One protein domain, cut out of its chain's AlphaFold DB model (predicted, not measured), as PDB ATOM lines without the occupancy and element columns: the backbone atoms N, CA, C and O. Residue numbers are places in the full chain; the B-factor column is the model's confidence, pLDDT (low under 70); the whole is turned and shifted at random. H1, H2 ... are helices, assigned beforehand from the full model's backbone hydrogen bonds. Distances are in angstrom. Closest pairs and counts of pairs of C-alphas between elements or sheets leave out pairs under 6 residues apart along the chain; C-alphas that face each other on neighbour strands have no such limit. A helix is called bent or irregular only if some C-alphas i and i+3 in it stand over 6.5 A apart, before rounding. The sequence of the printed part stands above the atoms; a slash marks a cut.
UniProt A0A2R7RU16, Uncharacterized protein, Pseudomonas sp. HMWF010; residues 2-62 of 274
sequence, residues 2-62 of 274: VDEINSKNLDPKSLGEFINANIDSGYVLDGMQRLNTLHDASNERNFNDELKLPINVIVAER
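What this domain is: This is residues 2 to 62 of the 274 residues of an uncharacterized protein of Pseudomonas sp. HMWF010 (UniProt A0A2R7RU16). With little regular structure, the printed part is a long, loose loop: it goes out through H1 and then H2, turns at residues 42 to 46, and comes back as a long stretch with no named element to end near its first residue. H2 sticks out with the turn after it. The 61 printed residues hold two named helices, H1 then H2, and no named strand; the class is all helix, with only 24 residues in named elements. It is loose, with a radius of gyration of the C-alphas of 14.4 A, and only just a rod, spanning 43 by 21 by 16 A.

How they stand to each other: H1, residues 12 to 25, and H2, residues 32 to 41, are apart, joined by a short link of 6 residues. Residues 32 to 37 and 39 to 46 stand free. In H2 every O i to N i+4 pair is within hydrogen-bond range; in H1, 8 of 10 are.

Where its parts are: H1 begins at C-alpha 12 (37.812, 45.221, 59.039) and measures 19.2 A; it is irregular, with C-alphas 21 and 24 8.2 A apart. H2 measures 14.0 A and ends at C-alpha 41 (56.457, 35.043, 36.235).

The domain as a whole: The C-alphas farthest apart, of Ile 5 and Arg 45, are 43.3 A apart; those of Val 2 and Arg 62 are 5.6 A apart. The printed part has no cut, and no printed residue is under 70 in pLDDT.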
ATOM      1  N   VAL A   2      43.262  57.279  49.374       78.88
ATOM      2  CA  VAL A   2      42.981  58.505  50.126       78.88
ATOM      3  C   VAL A   2      41.478  58.598  50.305       78.88
ATOM      4  O   VAL A   2      40.763  58.618  49.316       78.88
ATOM      5  N   ASP A   3      41.019  58.562  51.549       84.38
ATOM      6  CA  ASP A   3      39.606  58.644  51.906       84.38
ATOM      7  C   ASP A   3      39.494  59.097  53.367       84.38
ATOM      8  O   ASP A   3      39.913  58.390  54.289       84.38
ATOM      9  N   GLU A   4      38.956  60.294  53.588       81.06
ATOM     10  CA  GLU A   4      38.857  60.887  54.924       81.06
ATOM     11  C   GLU A   4      37.966  60.067  55.868       81.06
ATOM     12  O   GLU A   4      38.285  59.899  57.046       81.06
ATOM     13  N   ILE A   5      36.875  59.500  55.354       85.38
ATOM     14  CA  ILE A   5      35.894  58.765  56.153       85.38
ATOM     15  C   ILE A   5      36.449  57.382  56.502       85.38
ATOM     16  O   ILE A   5      36.499  56.989  57.669       85.38
ATOM     17  N   ASN A   6      36.906  56.644  55.491       87.31
ATOM     18  CA  ASN A   6      37.382  55.274  55.635       87.31
ATOM     19  C   ASN A   6      38.754  55.190  56.310       87.31
ATOM     20  O   ASN A   6      39.055  54.171  56.923       87.31
ATOM     21  N   SER A   7      39.568  56.251  56.283       84.56
ATOM     22  CA  SER A   7      40.826  56.298  57.052       84.56
ATOM     23  C   SER A   7      40.626  56.256  58.570       84.56
ATOM     24  O   SER A   7      41.510  55.799  59.292       84.56
ATOM     25  N   LYS A   8      39.454  56.685  59.056       86.50
ATOM     26  CA  LYS A   8      39.065  56.646  60.475       86.50
ATOM     27  C   LYS A   8      38.265  55.379  60.816       86.50
ATOM     28  O   LYS A   8      37.930  55.157  61.980       86.50
ATOM     29  N   ASN A   9      37.955  54.541  59.822       85.06
ATOM     30  CA  ASN A   9      37.175  53.322  59.998       85.06
ATOM     31  C   ASN A   9      38.056  52.170  60.508       85.06
ATOM     32  O   ASN A   9      39.006  51.754  59.850       85.06
ATOM     33  N   LEU A  10      37.712  51.636  61.682       81.50
ATOM     34  CA  LEU A  10      38.430  50.529  62.321       81.50
ATOM     35  C   LEU A  10      37.752  49.164  62.115       81.50
ATOM     36  O   LEU A  10      38.283  48.160  62.588       81.50
ATOM     37  N   ASP A  11      36.599  49.101  61.437       92.50
ATOM     38  CA  ASP A  11      35.903  47.843  61.152       92.50
ATOM     39  C   ASP A  11      36.528  47.120  59.941       92.50
ATOM     40  O   ASP A  11      36.413  47.601  58.808       92.50
ATOM     41  N   PRO A  12      37.137  45.929  60.125       89.44
ATOM     42  CA  PRO A  12      37.812  45.221  59.039       89.44
ATOM     43  C   PRO A  12      36.880  44.819  57.896       89.44
ATOM     44  O   PRO A  12      37.322  44.724  56.750       89.44
ATOM     45  N   LYS A  13      35.600  44.560  58.191       92.25
ATOM     46  CA  LYS A  13      34.638  44.125  57.178       92.25
ATOM     47  C   LYS A  13      34.294  45.275  56.235       92.25
ATOM     48  O   LYS A  13      34.463  45.129  55.027       92.25
ATOM     49  N   SER A  14      33.886  46.412  56.790       91.00
ATOM     50  CA  SER A  14      33.580  47.624  56.025       91.00
ATOM     51  C   SER A  14      34.789  48.096  55.215       91.00
ATOM     52  O   SER A  14      34.659  48.427  54.038       91.00
ATOM     53  N   LEU A  15      35.989  48.055  55.809       90.75
ATOM     54  CA  LEU A  15      37.219  48.410  55.104       90.75
ATOM     55  C   LEU A  15      37.507  47.438  53.948       90.75
ATOM     56  O   LEU A  15      37.881  47.864  52.860       90.75
ATOM     57  N   GLY A  16      37.297  46.136  54.157       91.12
ATOM     58  CA  GLY A  16      37.445  45.124  53.112       91.12
ATOM     59  C   GLY A  16      36.465  45.315  51.952       91.12
ATOM     60  O   GLY A  16      36.856  45.174  50.795       91.12
ATOM     61  N   GLU A  17      35.210  45.665  52.237       93.31
ATOM     62  CA  GLU A  17      34.203  45.986  51.216       93.31
ATOM     63  C   GLU A  17      34.616  47.217  50.399       93.31
ATOM     64  O   GLU A  17      34.628  47.154  49.168       93.31
ATOM     65  N   PHE A  18      35.051  48.290  51.068       92.06
ATOM     66  CA  PHE A  18      35.583  49.489  50.417       92.06
ATOM     67  C   PHE A  18      36.778  49.172  49.509       92.06
ATOM     68  O   PHE A  18      36.782  49.565  48.343       92.06
ATOM     69  N   ILE A  19      37.772  48.434  50.013       91.50
ATOM     70  CA  ILE A  19      38.987  48.095  49.260       91.50
ATOM     71  C   ILE A  19      38.642  47.278  48.017       91.50
ATOM     72  O   ILE A  19      39.125  47.592  46.934       91.50
ATOM     73  N   ASN A  20      37.804  46.248  48.150       91.06
ATOM     74  CA  ASN A  20      37.440  45.392  47.021       91.06
ATOM     75  C   ASN A  20      36.629  46.145  45.961       91.06
ATOM     76  O   ASN A  20      36.815  45.903  44.773       91.06
ATOM     77  N   ALA A  21      35.757  47.067  46.377       90.94
ATOM     78  CA  ALA A  21      34.970  47.881  45.455       90.94
ATOM     79  C   ALA A  21      35.810  48.924  44.699       90.94
ATOM     80  O   ALA A  21      35.406  49.362  43.627       90.94
ATOM     81  N   ASN A  22      36.962  49.318  45.250       87.25
ATOM     82  CA  ASN A  22      37.771  50.424  44.740       87.25
ATOM     83  C   ASN A  22      39.192  50.006  44.348       87.25
ATOM     84  O   ASN A  22      40.033  50.866  44.133       87.25
ATOM     85  N   ILE A  23      39.505  48.710  44.255       86.69
ATOM     86  CA  ILE A  23      40.894  48.251  44.096       86.69
ATOM     87  C   ILE A  23      41.606  48.874  42.884       86.69
ATOM     88  O   ILE A  23      42.798  49.171  42.965       86.69
ATOM     89  N   ASP A  24      40.854  49.167  41.820       80.19
ATOM     90  CA  ASP A  24      41.335  49.790  40.585       80.19
ATOM     91  C   ASP A  24      41.758  51.261  40.753       80.19
ATOM     92  O   ASP A  24      42.601  51.745  39.999       80.19
ATOM     93  N   SER A  25      41.216  51.976  41.747       74.50
ATOM     94  CA  SER A  25      41.644  53.340  42.105       74.50
ATOM     95  C   SER A  25      42.792  53.349  43.122       74.50
ATOM     96  O   SER A  25      43.351  54.400  43.456       74.50
ATOM     97  N   GLY A  26      43.180  52.171  43.618       76.88
ATOM     98  CA  GLY A  26      44.350  51.989  44.458       76.88
ATOM     99  C   GLY A  26      45.648  52.220  43.681       76.88
ATOM    100  O   GLY A  26      45.769  51.911  42.501       76.88
ATOM    101  N   TYR A  27      46.671  52.726  44.369       76.25
ATOM    102  CA  TYR A  27      48.016  52.841  43.809       76.25
ATOM    103  C   TYR A  27      49.022  52.057  44.648       76.25
ATOM    104  O   TYR A  27      48.917  51.959  45.875       76.25
ATOM    105  N   VAL A  28      50.027  51.506  43.972       81.88
ATOM    106  CA  VAL A  28      51.108  50.758  44.614       81.88
ATOM    107  C   VAL A  28      52.034  51.739  45.325       81.88
ATOM    108  O   VAL A  28      52.706  52.550  44.690       81.88
ATOM    109  N   LEU A  29      52.058  51.663  46.655       78.56
ATOM    110  CA  LEU A  29      52.894  52.517  47.501       78.56
ATOM    111  C   LEU A  29      54.362  52.061  47.520       78.56
ATOM    112  O   LEU A  29      55.271  52.884  47.520       78.56
ATOM    113  N   ASP A  30      54.570  50.746  47.545       79.38
ATOM    114  CA  ASP A  30      55.867  50.070  47.513       79.38
ATOM    115  C   ASP A  30      55.697  48.681  46.871       79.38
ATOM    116  O   ASP A  30      54.614  48.095  46.898       79.38
ATOM    117  N   GLY A  31      56.773  48.140  46.299       82.94
ATOM    118  CA  GLY A  31      56.801  46.790  45.740       82.94
ATOM    119  C   GLY A  31      56.558  46.702  44.236       82.94
ATOM    120  O   GLY A  31      56.372  45.596  43.741       82.94
ATOM    121  N   MET A  32      56.633  47.809  43.488       83.19
ATOM    122  CA  MET A  32      56.453  47.811  42.024       83.19
ATOM    123  C   MET A  32      57.349  46.799  41.299       83.19
ATOM    124  O   MET A  32      56.876  46.073  40.433       83.19
ATOM    125  N   GLN A  33      58.629  46.694  41.674       80.44
ATOM    126  CA  GLN A  33      59.527  45.696  41.081       80.44
ATOM    127  C   GLN A  33      59.070  44.264  41.384       80.44
ATOM    128  O   GLN A  33      59.064  43.432  40.486       80.44
ATOM    129  N   ARG A  34      58.627  43.991  42.621       87.69
ATOM    130  CA  ARG A  34      58.099  42.674  43.017       87.69
ATOM    131  C   ARG A  34      56.839  42.323  42.229       87.69
ATOM    132  O   ARG A  34      56.712  41.191  41.782       87.69
ATOM    133  N   LEU A  35      55.945  43.291  42.031       89.50
ATOM    134  CA  LEU A  35      54.734  43.110  41.233       89.50
ATOM    135  C   LEU A  35      55.051  42.883  39.753       89.50
ATOM    136  O   LEU A  35      54.466  41.986  39.161       89.50
ATOM    137  N   ASN A  36      56.003  43.619  39.174       87.75
ATOM    138  CA  ASN A  36      56.432  43.396  37.791       87.75
ATOM    139  C   ASN A  36      57.071  42.015  37.619       87.75
ATOM    140  O   ASN A  36      56.701  41.292  36.708       87.75
ATOM    141  N   THR A  37      57.959  41.598  38.526       89.75
ATOM    142  CA  THR A  37      58.535  40.244  38.487       89.75
ATOM    143  C   THR A  37      57.463  39.166  38.639       89.75
ATOM    144  O   THR A  37      57.529  38.145  37.963       89.75
ATOM    145  N   LEU A  38      56.463  39.381  39.498       90.94
ATOM    146  CA  LEU A  38      55.337  38.459  39.637       90.94
ATOM    147  C   LEU A  38      54.484  38.416  38.361       90.94
ATOM    148  O   LEU A  38      54.056  37.343  37.948       90.94
ATOM    149  N   HIS A  39      54.272  39.565  37.724       90.19
ATOM    150  CA  HIS A  39      53.592  39.662  36.439       90.19
ATOM    151  C   HIS A  39      54.370  38.935  35.334       90.19
ATOM    152  O   HIS A  39      53.782  38.153  34.592       90.19
ATOM    153  N   ASP A  40      55.689  39.102  35.267       91.69
ATOM    154  CA  ASP A  40      56.539  38.381  34.320       91.69
ATOM    155  C   ASP A  40      56.454  36.866  34.560       91.69
ATOM    156  O   ASP A  40      56.197  36.107  33.623       91.69
ATOM    157  N   ALA A  41      56.571  36.441  35.823       90.44
ATOM    158  CA  ALA A  41      56.457  35.043  36.235       90.44
ATOM    159  C   ALA A  41      55.076  34.442  35.931       90.44
ATOM    160  O   ALA A  41      54.984  33.250  35.654       90.44
ATOM    161  N   SER A  42      54.011  35.253  35.922       91.81
ATOM    162  CA  SER A  42      52.657  34.793  35.586       91.81
ATOM    163  C   SER A  42      52.520  34.271  34.151       91.81
ATOM    164  O   SER A  42      51.591  33.525  33.853       91.81
ATOM    165  N   ASN A  43      53.476  34.595  33.272       92.75
ATOM    166  CA  ASN A  43      53.530  34.074  31.906       92.75
ATOM    167  C   ASN A  43      54.221  32.701  31.806       92.75
ATOM    168  O   ASN A  43      54.262  32.104  30.725       92.75
ATOM    169  N   GLU A  44      54.797  32.186  32.894       93.44
ATOM    170  CA  GLU A  44      55.452  30.883  32.897       93.44
ATOM    171  C   GLU A  44      54.436  29.737  32.975       93.44
ATOM    172  O   GLU A  44      53.485  29.759  33.750       93.44
ATOM    173  N   ARG A  45      54.678  28.657  32.216       86.56
ATOM    174  CA  ARG A  45      53.777  27.486  32.143       86.56
ATOM    175  C   ARG A  45      53.475  26.815  33.485       86.56
ATOM    176  O   ARG A  45      52.476  26.113  33.582       86.56
ATOM    177  N   ASN A  46      54.358  26.976  34.466       90.81
ATOM    178  CA  ASN A  46      54.263  26.327  35.771       90.81
ATOM    179  C   ASN A  46      53.871  27.316  36.879       90.81
ATOM    180  O   ASN A  46      54.024  26.998  38.059       90.81
ATOM    181  N   PHE A  47      53.424  28.518  36.516       91.50
ATOM    182  CA  PHE A  47      52.965  29.493  37.486       91.50
ATOM    183  C   PHE A  47      51.693  28.992  38.176       91.50
ATOM    184  O   PHE A  47      50.748  28.564  37.518       91.50
ATOM    185  N   ASN A  48      51.687  29.024  39.508       89.38
ATOM    186  CA  ASN A  48      50.523  28.664  40.311       89.38
ATOM    187  C   ASN A  48      49.799  29.943  40.746       89.38
ATOM    188  O   ASN A  48      50.239  30.621  41.678       89.38
ATOM    189  N   ASP A  49      48.693  30.251  40.075       86.31
ATOM    190  CA  ASP A  49      47.846  31.416  40.330       86.31
ATOM    191  C   ASP A  49      46.882  31.236  41.518       86.31
ATOM    192  O   ASP A  49      46.276  32.208  41.969       86.31
ATOM    193  N   GLU A  50      46.798  30.039  42.111       88.94
ATOM    194  CA  GLU A  50      46.011  29.792  43.329       88.94
ATOM    195  C   GLU A  50      46.695  30.323  44.603       88.94
ATOM    196  O   GLU A  50      46.084  30.402  45.677       88.94
ATOM    197  N   LEU A  51      47.980  30.683  44.515       86.81
ATOM    198  CA  LEU A  51      48.729  31.225  45.642       86.81
ATOM    199  C   LEU A  51      48.245  32.634  45.991       86.81
ATOM    200  O   LEU A  51      48.282  33.563  45.188       86.81
ATOM    201  N   LYS A  52      47.842  32.817  47.250       86.88
ATOM    202  CA  LYS A  52      47.411  34.121  47.757       86.88
ATOM    203  C   LYS A  52      48.611  35.044  47.944       86.88
ATOM    204  O   LYS A  52      49.539  34.713  48.682       86.88
ATOM    205  N   LEU A  53      48.544  36.232  47.346       86.06
ATOM    206  CA  LEU A  53      49.515  37.297  47.574       86.06
ATOM    207  C   LEU A  53      49.109  38.118  48.813       86.06
ATOM    208  O   LEU A  53      48.059  38.763  48.791       86.06
ATOM    209  N   PRO A  54      49.910  38.132  49.895       87.94
ATOM    210  CA  PRO A  54      49.651  39.023  51.016       87.94
ATOM    211  C   PRO A  54      49.945  40.470  50.602       87.94
ATOM    212  O   PRO A  54      51.053  40.790  50.167       87.94
ATOM    213  N   ILE A  55      48.957  41.346  50.769       87.88
ATOM    214  CA  ILE A  55      49.078  42.781  50.505       87.88
ATOM    215  C   ILE A  55      48.778  43.574  51.775       87.88
ATOM    216  O   ILE A  55      47.875  43.236  52.536       87.88
ATOM    217  N   ASN A  56      49.535  44.651  51.985       88.75
ATOM    218  CA  ASN A  56      49.242  45.635  53.019       88.75
ATOM    219  C   ASN A  56      48.557  46.824  52.362       88.75
ATOM    220  O   ASN A  56      49.150  47.495  51.516       88.75
ATOM    221  N   VAL A  57      47.320  47.090  52.766       89.12
ATOM    222  CA  VAL A  57      46.544  48.214  52.254       89.12
ATOM    223  C   VAL A  57      46.589  49.356  53.257       89.12
ATOM    224  O   VAL A  57      46.370  49.153  54.448       89.12
ATOM    225  N   ILE A  58      46.879  50.559  52.764       87.88
ATOM    226  CA  ILE A  58      46.873  51.786  53.561       87.88
ATOM    227  C   ILE A  58      45.771  52.700  53.031       87.88
ATOM    228  O   ILE A  58      45.730  53.018  51.835       87.88
ATOM    229  N   VAL A  59      44.892  53.115  53.938       88.00
ATOM    230  CA  VAL A  59      43.870  54.140  53.722       88.00
ATOM    231  C   VAL A  59      44.268  55.340  54.573       88.00
ATOM    232  O   VAL A  59      44.424  55.201  55.782       88.00
ATOM    233  N   ALA A  60      44.504  56.488  53.947       83.19
ATOM    234  CA  ALA A  60      44.877  57.716  54.643       83.19
ATOM    235  C   ALA A  60      43.846  58.807  54.378       83.19
ATOM    236  O   ALA A  60      43.239  58.826  53.315       83.19
ATOM    237  N   GLU A  61      43.684  59.744  55.305       78.88
ATOM    238  CA  GLU A  61      42.771  60.878  55.112       78.88
ATOM    239  C   GLU A  61      43.251  61.844  54.025       78.88
ATOM    240  O   GLU A  61      42.445  62.501  53.376       78.88
ATOM    241  N   ARG A  62      44.568  61.925  53.804       73.75
ATOM    242  CA  ARG A  62      45.186  62.882  52.885       73.75
ATOM    243  C   ARG A  62      46.391  62.272  52.160       73.75
ATOM    244  O   ARG A  62      47.120  61.437  52.700       73.75
TER     245      ARG A  62